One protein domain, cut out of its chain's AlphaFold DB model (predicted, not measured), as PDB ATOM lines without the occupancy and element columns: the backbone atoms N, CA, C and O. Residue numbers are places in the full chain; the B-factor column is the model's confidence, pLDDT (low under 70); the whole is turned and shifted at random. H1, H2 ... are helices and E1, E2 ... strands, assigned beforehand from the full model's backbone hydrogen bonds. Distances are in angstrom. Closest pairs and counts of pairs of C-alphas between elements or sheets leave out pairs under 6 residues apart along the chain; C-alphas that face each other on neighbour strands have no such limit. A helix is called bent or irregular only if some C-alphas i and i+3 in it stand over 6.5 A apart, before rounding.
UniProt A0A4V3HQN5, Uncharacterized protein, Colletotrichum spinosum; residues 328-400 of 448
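What this domain is: This is residues 328 to 400 of the 448 residues of an uncharacterized protein of Colletotrichum spinosum (UniProt A0A4V3HQN5). Two helices, H1 and H3, lie side by side and run opposite ways, and H3 comes near a small two-stranded antiparallel sheet, E1 beside E2, with its residues 377 to 383, while H1 stays apart from both strands. The short helix H2 turns the chain from the end of H1 into E1, and the long unnamed stretch after E1 folds back, its residues 367 to 368 pairing beside E1. The printed part has 73 residues, with three named helices and two named strands in the order H1, H2, E1, H3, E2; the class is mixed, helices and strands. It is compact, with a radius of gyration of the C-alphas of 11.1 A, and spans 32 by 23 by 18 A.

Where its parts are: Strand E1, residues 353 to 357, is 13.3 A long, and strand E2, residues 395 to 399, is 12.8 A long and ends at C-alpha 399 (-23.569, -27.261, 37.290). Helix H1, residues 334 to 345, measures 17.6 A and begins at C-alpha 334 (-22.053, -37.319, 49.354). Helix H2, residues 347 to 352, measures 10.6 A; it is neither bent nor irregular, but only just: C-alphas 347 and 350 are 6.4 A apart. Helix H3, residues 374 to 383, measures 14.4 A and begins at C-alpha 374 (-20.583, -16.750, 49.648).

How they stand to each other: E1 and E2 are antiparallel neighbours, with 152 degrees between their directions; N 354 and O 398 are 2.9 A apart, as are N 396 and O 356, both within hydrogen-bond range. Residues 328 to 329 pair antiparallel with residues 397 to 398 of E2, and residues 367 to 368 with residues 354 to 355 of E1. H3 and E2 are near each other, with 5 pairs of C-alphas within 10 A. H3 touches H1 at a shallow tilt of 24 degrees, opposite ways; their closest C-alphas are those of Ile 340 and Leu 381, 6.0 A apart. H2 and H3 only just touch, with 3 pairs of C-alphas within 8 A, the closest those of Pro 347 and Asn 374 at 5.7 A. H1 and H2 are close but not clearly touching, the C-alphas of Ser 343 and Leu 349 being 6.2 A apart. H1 is apart from E1, and only just apart from E2, at 8.1 A. Each O i to N i+4 pair is within hydrogen-bond range in H3, 6 of 8 in H1 and 0 of 2 in H2, where 2 of 3 O i to N i+3 pairs are.

The domain as a whole: The C-alphas farthest apart, those of Thr 345 and Lys 362, are 33.4 A apart. The printed part has no cut. The links from E1 to H3, 16 residues, and from H3 to E2, 11 residues, are long. Mean pLDDT of the printed part is 92.1, and residues 360 to 363 are under 70.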
ATOM      1  N   THR A 328     -25.944 -32.785  38.268       98.00
ATOM      2  CA  THR A 328     -26.975 -32.364  39.215       98.00
ATOM      3  C   THR A 328     -26.731 -33.063  40.546       98.00
ATOM      4  O   THR A 328     -26.820 -34.283  40.635       98.00
ATOM      5  N   ILE A 329     -26.409 -32.291  41.578       97.94
ATOM      6  CA  ILE A 329     -26.181 -32.756  42.944       97.94
ATOM      7  C   ILE A 329     -27.517 -32.725  43.690       97.94
ATOM      8  O   ILE A 329     -28.186 -31.687  43.777       97.94
ATOM      9  N   ILE A 330     -27.902 -33.876  44.235       96.19
ATOM     10  CA  ILE A 330     -29.154 -34.049  44.972       96.19
ATOM     11  C   ILE A 330     -28.973 -33.758  46.474       96.19
ATOM     12  O   ILE A 330     -27.905 -34.024  47.031       96.19
ATOM     13  N   PRO A 331     -30.002 -33.232  47.166       95.62
ATOM     14  CA  PRO A 331     -29.943 -33.020  48.609       95.62
ATOM     15  C   PRO A 331     -29.590 -34.289  49.386       95.62
ATOM     16  O   PRO A 331     -30.161 -35.356  49.157       95.62
ATOM     17  N   GLY A 332     -28.670 -34.150  50.336       95.00
ATOM     18  CA  GLY A 332     -28.201 -35.235  51.191       95.00
ATOM     19  C   GLY A 332     -27.231 -36.231  50.554       95.00
ATOM     20  O   GLY A 332     -26.847 -37.169  51.249       95.00
ATOM     21  N   SER A 333     -26.824 -36.062  49.289       95.88
ATOM     22  CA  SER A 333     -25.794 -36.925  48.699       95.88
ATOM     23  C   SER A 333     -24.395 -36.599  49.218       95.88
ATOM     24  O   SER A 333     -24.134 -35.518  49.754       95.88
ATOM     25  N   GLN A 334     -23.459 -37.530  49.010       95.75
ATOM     26  CA  GLN A 334     -22.053 -37.319  49.354       95.75
ATOM     27  C   GLN A 334     -21.469 -36.105  48.612       95.75
ATOM     28  O   GLN A 334     -20.809 -35.273  49.228       95.75
ATOM     29  N   ALA A 335     -21.811 -35.936  47.329       96.81
ATOM     30  CA  ALA A 335     -21.402 -34.777  46.538       96.81
ATOM     31  C   ALA A 335     -21.918 -33.445  47.117       96.81
ATOM     32  O   ALA A 335     -21.225 -32.434  47.035       96.81
ATOM     33  N   MET A 336     -23.099 -33.430  47.750       97.12
ATOM     34  CA  MET A 336     -23.596 -32.242  48.455       97.12
ATOM     35  C   MET A 336     -22.726 -31.911  49.671       97.12
ATOM     36  O   MET A 336     -22.378 -30.752  49.889       97.12
ATOM     37  N   HIS A 337     -22.351 -32.917  50.464       96.94
ATOM     38  CA  HIS A 337     -21.496 -32.719  51.640       96.94
ATOM     39  C   HIS A 337     -20.089 -32.263  51.251       96.94
ATOM     40  O   HIS A 337     -19.526 -31.387  51.910       96.94
ATOM     41  N   ASP A 338     -19.554 -32.806  50.160       97.25
ATOM     42  CA  ASP A 338     -18.277 -32.377  49.598       97.25
ATOM     43  C   ASP A 338     -18.344 -30.922  49.123       97.25
ATOM     44  O   ASP A 338     -17.524 -30.107  49.544       97.25
ATOM     45  N   LEU A 339     -19.386 -30.546  48.373       97.31
ATOM     46  CA  LEU A 339     -19.568 -29.168  47.918       97.31
ATOM     47  C   LEU A 339     -19.723 -28.174  49.080       97.31
ATOM     48  O   LEU A 339     -19.181 -27.069  49.009       97.31
ATOM     49  N   ILE A 340     -20.425 -28.542  50.160       96.44
ATOM     50  CA  ILE A 340     -20.541 -27.714  51.375       96.44
ATOM     51  C   ILE A 340     -19.161 -27.461  51.990       96.44
ATOM     52  O   ILE A 340     -18.845 -26.324  52.350       96.44
ATOM     53  N   ARG A 341     -18.347 -28.515  52.133       95.94
ATOM     54  CA  ARG A 341     -16.997 -28.423  52.702       95.94
ATOM     55  C   ARG A 341     -16.100 -27.552  51.828       95.94
ATOM     56  O   ARG A 341     -15.441 -26.653  52.344       95.94
ATOM     57  N   ASP A 342     -16.108 -27.790  50.524       96.62
ATOM     58  CA  ASP A 342     -15.201 -27.131  49.588       96.62
ATOM     59  C   ASP A 342     -15.600 -25.655  49.381       96.62
ATOM     60  O   ASP A 342     -14.742 -24.774  49.315       96.62
ATOM     61  N   SER A 343     -16.901 -25.336  49.418       95.94
ATOM     62  CA  SER A 343     -17.395 -23.947  49.366       95.94
ATOM     63  C   SER A 343     -16.961 -23.102  50.574       95.94
ATOM     64  O   SER A 343     -16.950 -21.872  50.495       95.94
ATOM     65  N   ALA A 344     -16.581 -23.725  51.697       89.19
ATOM     66  CA  ALA A 344     -16.070 -23.002  52.861       89.19
ATOM     67  C   ALA A 344     -14.648 -22.453  52.646       89.19
ATOM     68  O   ALA A 344     -14.290 -21.441  53.246       89.19
ATOM     69  N   THR A 345     -13.843 -23.103  51.802       93.75
ATOM     70  CA  THR A 345     -12.441 -22.732  51.544       93.75
ATOM     71  C   THR A 345     -12.223 -22.145  50.150       93.75
ATOM     72  O   THR A 345     -11.237 -21.440  49.938       93.75
ATOM     73  N   ALA A 346     -13.155 -22.362  49.218       95.88
ATOM     74  CA  ALA A 346     -13.092 -21.866  47.849       95.88
ATOM     75  C   ALA A 346     -14.383 -21.115  47.451       95.88
ATOM     76  O   ALA A 346     -15.222 -21.648  46.724       95.88
ATOM     77  N   PRO A 347     -14.538 -19.837  47.858       93.75
ATOM     78  CA  PRO A 347     -15.759 -19.070  47.603       93.75
ATOM     79  C   PRO A 347     -16.156 -18.951  46.129       93.75
ATOM     80  O   PRO A 347     -17.333 -18.796  45.818       93.75
ATOM     81  N   HIS A 348     -15.186 -18.988  45.214       95.62
ATOM     82  CA  HIS A 348     -15.412 -18.851  43.774       95.62
ATOM     83  C   HIS A 348     -16.123 -20.063  43.150       95.62
ATOM     84  O   HIS A 348     -16.658 -19.928  42.054       95.62
ATOM     85  N   LEU A 349     -16.171 -21.216  43.836       95.62
ATOM     86  CA  LEU A 349     -16.849 -22.417  43.332       95.62
ATOM     87  C   LEU A 349     -18.319 -22.154  43.007       95.62
ATOM     88  O   LEU A 349     -18.827 -22.701  42.033       95.62
ATOM     89  N   ARG A 350     -18.989 -21.278  43.770       96.31
ATOM     90  CA  ARG A 350     -20.408 -20.947  43.571       96.31
ATOM     91  C   ARG A 350     -20.728 -20.483  42.148       96.31
ATOM     92  O   ARG A 350     -21.793 -20.808  41.641       96.31
ATOM     93  N   HIS A 351     -19.798 -19.805  41.475       96.62
ATOM     94  CA  HIS A 351     -20.009 -19.277  40.123       96.62
ATOM     95  C   HIS A 351     -20.217 -20.383  39.070       96.62
ATOM     96  O   HIS A 351     -20.811 -20.157  38.014       96.62
ATOM     97  N   GLY A 352     -19.754 -21.601  39.374       96.75
ATOM     98  CA  GLY A 352     -19.939 -22.789  38.545       96.75
ATOM     99  C   GLY A 352     -21.279 -23.498  38.743       96.75
ATOM    100  O   GLY A 352     -21.481 -24.552  38.141       96.75
ATOM    101  N   TYR A 353     -22.188 -22.971  39.569       98.12
ATOM    102  CA  TYR A 353     -23.428 -23.654  39.937       98.12
ATOM    103  C   TYR A 353     -24.656 -22.742  39.951       98.12
ATOM    104  O   TYR A 353     -24.583 -21.519  40.082       98.12
ATOM    105  N   ILE A 354     -25.813 -23.392  39.860       97.19
ATOM    106  CA  ILE A 354     -27.136 -22.802  40.041       97.19
ATOM    107  C   ILE A 354     -27.955 -23.653  41.019       97.19
ATOM    108  O   ILE A 354     -27.820 -24.879  41.066       97.19
ATOM    109  N   LEU A 355     -28.837 -23.012  41.781       96.31
ATOM    110  CA  LEU A 355     -29.839 -23.671  42.616       96.31
ATOM    111  C   LEU A 355     -31.160 -23.716  41.851       96.31
ATOM    112  O   LEU A 355     -31.696 -22.672  41.485       96.31
ATOM    113  N   LYS A 356     -31.704 -24.916  41.633       94.31
ATOM    114  CA  LYS A 356     -33.013 -25.107  40.985       94.31
ATOM    115  C   LYS A 356     -34.022 -25.704  41.973       94.31
ATOM    116  O   LYS A 356     -33.829 -26.848  42.399       94.31
ATOM    117  N   PRO A 357     -35.117 -25.010  42.332       91.56
ATOM    118  CA  PRO A 357     -36.138 -25.568  43.218       91.56
ATOM    119  C   PRO A 357     -36.764 -26.838  42.630       91.56
ATOM    120  O   PRO A 357     -37.134 -26.877  41.456       91.56
ATOM    121  N   ILE A 358     -36.928 -27.883  43.445       88.31
ATOM    122  CA  ILE A 358     -37.310 -29.220  42.946       88.31
ATOM    123  C   ILE A 358     -38.704 -29.231  42.302       88.31
ATOM    124  O   ILE A 358     -38.920 -29.926  41.315       88.31
ATOM    125  N   ARG A 359     -39.648 -28.444  42.837       77.12
ATOM    126  CA  ARG A 359     -41.073 -28.472  42.447       77.12
ATOM    127  C   ARG A 359     -41.543 -27.254  41.642       77.12
ATOM    128  O   ARG A 359     -42.741 -27.140  41.384       77.12
ATOM    129  N   SER A 360     -40.648 -26.329  41.296       69.38
ATOM    130  CA  SER A 360     -40.994 -25.191  40.434       69.38
ATOM    131  C   SER A 360     -41.000 -25.595  38.955       69.38
ATOM    132  O   SER A 360     -40.455 -26.634  38.587       69.38
ATOM    133  N   GLY A 361     -41.608 -24.781  38.099       69.38
ATOM    134  CA  GLY A 361     -41.500 -24.893  36.641       69.38
ATOM    135  C   GLY A 361     -41.208 -23.522  36.036       69.38
ATOM    136  O   GLY A 361     -41.189 -22.535  36.771       69.38
ATOM    137  N   LYS A 362     -41.007 -23.452  34.714       69.75
ATOM    138  CA  LYS A 362     -40.833 -22.184  33.971       69.75
ATOM    139  C   LYS A 362     -39.683 -21.305  34.504       69.75
ATOM    140  O   LYS A 362     -39.793 -20.086  34.525       69.75
ATOM    141  N   GLY A 363     -38.611 -21.924  35.003       69.31
ATOM    142  CA  GLY A 363     -37.455 -21.212  35.565       69.31
ATOM    143  C   GLY A 363     -37.692 -20.493  36.904       69.31
ATOM    144  O   GLY A 363     -36.781 -19.841  37.407       69.31
ATOM    145  N   ASP A 364     -38.875 -20.625  37.509       78.69
ATOM    146  CA  ASP A 364     -39.219 -19.904  38.735       78.69
ATOM    147  C   ASP A 364     -38.338 -20.330  39.925       78.69
ATOM    148  O   ASP A 364     -38.159 -21.525  40.213       78.69
ATOM    149  N   GLY A 365     -37.782 -19.329  40.609       85.38
ATOM    150  CA  GLY A 365     -36.923 -19.479  41.782       85.38
ATOM    151  C   GLY A 365     -35.519 -20.037  41.519       85.38
ATOM    152  O   GLY A 365     -34.872 -20.459  42.479       85.38
ATOM    153  N   ILE A 366     -35.044 -20.076  40.267       91.00
ATOM    154  CA  ILE A 366     -33.636 -20.401  39.983       91.00
ATOM    155  C   ILE A 366     -32.742 -19.290  40.540       91.00
ATOM    156  O   ILE A 366     -33.004 -18.110  40.324       91.00
ATOM    157  N   VAL A 367     -31.678 -19.675  41.244       94.50
ATOM    158  CA  VAL A 367     -30.680 -18.743  41.788       94.50
ATOM    159  C   VAL A 367     -29.317 -19.098  41.215       94.50
ATOM    160  O   VAL A 367     -28.862 -20.233  41.387       94.50
ATOM    161  N   PHE A 368     -28.653 -18.156  40.551       95.44
ATOM    162  CA  PHE A 368     -27.274 -18.352  40.109       95.44
ATOM    163  C   PHE A 368     -26.325 -18.091  41.274       95.44
ATOM    164  O   PHE A 368     -26.538 -17.173  42.064       95.44
ATOM    165  N   GLY A 369     -25.254 -18.880  41.392       95.88
ATOM    166  CA  GLY A 369     -24.260 -18.640  42.439       95.88
ATOM    167  C   GLY A 369     -23.543 -17.288  42.305       95.88
ATOM    168  O   GLY A 369     -23.024 -16.784  43.297       95.88
ATOM    169  N   ASP A 370     -23.558 -16.687  41.112       93.81
ATOM    170  CA  ASP A 370     -23.082 -15.319  40.853       93.81
ATOM    171  C   ASP A 370     -23.956 -14.249  41.514       93.81
ATOM    172  O   ASP A 370     -23.443 -13.204  41.914       93.81
ATOM    173  N   ASP A 371     -25.256 -14.515  41.660       95.31
ATOM    174  CA  ASP A 371     -26.234 -13.536  42.144       95.31
ATOM    175  C   ASP A 371     -26.238 -13.413  43.672       95.31
ATOM    176  O   ASP A 371     -26.888 -12.523  44.222       95.31
ATOM    177  N   ILE A 372     -25.530 -14.302  44.379       96.00
ATOM    178  CA  ILE A 372     -25.520 -14.346  45.843       96.00
ATOM    179  C   ILE A 372     -24.108 -14.359  46.432       96.00
ATOM    180  O   ILE A 372     -23.127 -14.825  45.843       96.00
ATOM    181  N   GLY A 373     -24.003 -13.838  47.655       95.94
ATOM    182  CA  GLY A 373     -22.761 -13.846  48.422       95.94
ATOM    183  C   GLY A 373     -22.369 -15.250  48.888       95.94
ATOM    184  O   GLY A 373     -23.205 -16.142  49.023       95.94
ATOM    185  N   ASN A 374     -21.085 -15.444  49.204       95.06
ATOM    186  CA  ASN A 374     -20.583 -16.750  49.648       95.06
ATOM    187  C   ASN A 374     -21.246 -17.253  50.940       95.06
ATOM    188  O   ASN A 374     -21.505 -18.444  51.080       95.06
ATOM    189  N   GLU A 375     -21.518 -16.356  51.891       95.44
ATOM    190  CA  GLU A 375     -22.179 -16.723  53.149       95.44
ATOM    191  C   GLU A 375     -23.594 -17.255  52.901       95.44
ATOM    192  O   GLU A 375     -23.964 -18.300  53.440       95.44
ATOM    193  N   GLU A 376     -24.353 -16.584  52.030       96.12
ATOM    194  CA  GLU A 376     -25.684 -17.028  51.624       96.12
ATOM    195  C   GLU A 376     -25.620 -18.350  50.852       96.12
ATOM    196  O   GLU A 376     -26.380 -19.267  51.156       96.12
ATOM    197  N   TRP A 377     -24.681 -18.486  49.908       96.69
ATOM    198  CA  TRP A 377     -24.447 -19.726  49.164       96.69
ATOM    199  C   TRP A 377     -24.213 -20.914  50.103       96.69
ATOM    200  O   TRP A 377     -24.943 -21.903  50.052       96.69
ATOM    201  N   VAL A 378     -23.252 -20.798  51.023       96.25
ATOM    202  CA  VAL A 378     -22.940 -21.859  51.991       96.25
ATOM    203  C   VAL A 378     -24.127 -22.135  52.918       96.25
ATOM    204  O   VAL A 378     -24.381 -23.295  53.244       96.25
ATOM    205  N   SER A 379     -24.871 -21.105  53.334       95.31
ATOM    206  CA  SER A 379     -26.090 -21.285  54.131       95.31
ATOM    207  C   SER A 379     -27.129 -22.116  53.381       95.31
ATOM    208  O   SER A 379     -27.597 -23.121  53.911       95.31
ATOM    209  N   ARG A 380     -27.428 -21.758  52.126       95.19
ATOM    210  CA  ARG A 380     -28.380 -22.493  51.282       95.19
ATOM    211  C   ARG A 380     -27.929 -23.932  51.046       95.19
ATOM    212  O   ARG A 380     -28.756 -24.832  51.117       95.19
ATOM    213  N   LEU A 381     -26.636 -24.184  50.828       95.94
ATOM    214  CA  LEU A 381     -26.126 -25.551  50.685       95.94
ATOM    215  C   LEU A 381     -26.299 -26.383  51.964       95.94
ATOM    216  O   LEU A 381     -26.656 -27.557  51.886       95.94
ATOM    217  N   ARG A 382     -26.082 -25.796  53.151       95.06
ATOM    218  CA  ARG A 382     -26.287 -26.500  54.432       95.06
ATOM    219  C   ARG A 382     -27.736 -26.939  54.622       95.06
ATOM    220  O   ARG A 382     -27.954 -28.035  55.137       95.06
ATOM    221  N   ASP A 383     -28.702 -26.156  54.149       94.06
ATOM    222  CA  ASP A 383     -30.118 -26.545  54.168       94.06
ATOM    223  C   ASP A 383     -30.400 -27.787  53.299       94.06
ATOM    224  O   ASP A 383     -31.357 -28.526  53.544       94.06
ATOM    225  N   LEU A 384     -29.533 -28.072  52.320       95.19
ATOM    226  CA  LEU A 384     -29.605 -29.235  51.428       95.19
ATOM    227  C   LEU A 384     -28.769 -30.426  51.911       95.19
ATOM    228  O   LEU A 384     -28.733 -31.458  51.242       95.19
ATOM    229  N   ALA A 385     -28.122 -30.341  53.078       94.19
ATOM    230  CA  ALA A 385     -27.356 -31.454  53.645       94.19
ATOM    231  C   ALA A 385     -28.237 -32.667  54.008       94.19
ATOM    232  O   ALA A 385     -27.720 -33.767  54.218       94.19
ATOM    233  N   SER A 386     -29.558 -32.474  54.090       92.31
ATOM    234  CA  SER A 386     -30.556 -33.513  54.337       92.31
ATOM    235  C   SER A 386     -31.355 -33.829  53.067       92.31
ATOM    236  O   SER A 386     -31.737 -32.906  52.352       92.31
ATOM    237  N   PRO A 387     -31.732 -35.100  52.823       90.25
ATOM    238  CA  PRO A 387     -32.629 -35.453  51.720       90.25
ATOM    239  C   PRO A 387     -34.098 -35.056  51.973       90.25
ATOM    240  O   PRO A 387     -34.959 -35.287  51.121       90.25
ATOM    241  N   ARG A 388     -34.430 -34.509  53.155       89.69
ATOM    242  CA  ARG A 388     -35.804 -34.120  53.501       89.69
ATOM    243  C   ARG A 388     -36.276 -32.957  52.630       89.69
ATOM    244  O   ARG A 388     -35.626 -31.921  52.550       89.69
ATOM    245  N   LEU A 389     -37.457 -33.119  52.035       84.44
ATOM    246  CA  LEU A 389     -38.076 -32.082  51.221       84.44
ATOM    247  C   LEU A 389     -38.805 -31.061  52.101       84.44
ATOM    248  O   LEU A 389     -39.777 -31.395  52.777       84.44
ATOM    249  N   VAL A 390     -38.363 -29.810  52.038       83.62
ATOM    250  CA  VAL A 390     -38.949 -28.638  52.684       83.62
ATOM    251  C   VAL A 390     -39.376 -27.663  51.588       83.62
ATOM    252  O   VAL A 390     -38.580 -27.267  50.733       83.62
ATOM    253  N   ALA A 391     -40.658 -27.298  51.577       76.12
ATOM    254  CA  ALA A 391     -41.201 -26.377  50.584       76.12
ATOM    255  C   ALA A 391     -40.484 -25.017  50.647       76.12
ATOM    256  O   ALA A 391     -40.230 -24.502  51.731       76.12
ATOM    257  N   GLY A 392     -40.143 -24.454  49.486       75.19
ATOM    258  CA  GLY A 392     -39.420 -23.180  49.383       75.19
ATOM    259  C   GLY A 392     -37.919 -23.248  49.695       75.19
ATOM    260  O   GLY A 392     -37.216 -22.287  49.415       75.19
ATOM    261  N   VAL A 393     -37.421 -24.374  50.217       80.56
ATOM    262  CA  VAL A 393     -36.002 -24.562  50.569       80.56
ATOM    263  C   VAL A 393     -35.344 -25.609  49.673       80.56
ATOM    264  O   VAL A 393     -34.253 -25.395  49.153       80.56
ATOM    265  N   SER A 394     -36.008 -26.746  49.446       88.25
ATOM    266  CA  SER A 394     -35.383 -27.856  48.727       88.25
ATOM    267  C   SER A 394     -35.189 -27.566  47.239       88.25
ATOM    268  O   SER A 394     -36.139 -27.472  46.454       88.25
ATOM    269  N   CYS A 395     -33.922 -27.514  46.852       94.19
ATOM    270  CA  CYS A 395     -33.444 -27.377  45.486       94.19
ATOM    271  C   CYS A 395     -32.428 -28.477  45.163       94.19
ATOM    272  O   CYS A 395     -31.936 -29.168  46.050       94.19
ATOM    273  N   VAL A 396     -32.143 -28.661  43.879       96.12
ATOM    274  CA  VAL A 396     -30.925 -29.343  43.433       96.12
ATOM    275  C   VAL A 396     -29.854 -28.299  43.149       96.12
ATOM    276  O   VAL A 396     -30.181 -27.176  42.752       96.12
ATOM    277  N   VAL A 397     -28.590 -28.677  43.319       97.62
ATOM    278  CA  VAL A 397     -27.460 -27.861  42.864       97.62
ATOM    279  C   VAL A 397     -27.031 -28.409  41.513       97.62
ATOM    280  O   VAL A 397     -26.587 -29.548  41.421       97.62
ATOM    281  N   GLN A 398     -27.195 -27.631  40.454       97.50
ATOM    282  CA  GLN A 398     -26.846 -28.051  39.100       97.50
ATOM    283  C   GLN A 398     -25.605 -27.290  38.640       97.50
ATOM    284  O   GLN A 398     -25.471 -26.101  38.940       97.50
ATOM    285  N   ARG A 399     -24.687 -27.957  37.933       97.38
ATOM    286  CA  ARG A 399     -23.569 -27.261  37.290       97.38
ATOM    287  C   ARG A 399     -24.136 -26.237  36.316       97.38
ATOM    288  O   ARG A 399     -25.038 -26.534  35.533       97.38
ATOM    289  N   ARG A 400     -23.598 -25.025  36.368       95.88
ATOM    290  CA  ARG A 400     -23.906 -23.990  35.398       95.88
ATOM    291  C   ARG A 400     -23.350 -24.401  34.039       95.88
ATOM    292  O   ARG A 400     -22.162 -24.696  33.907       95.88
TER     293      ARG A 400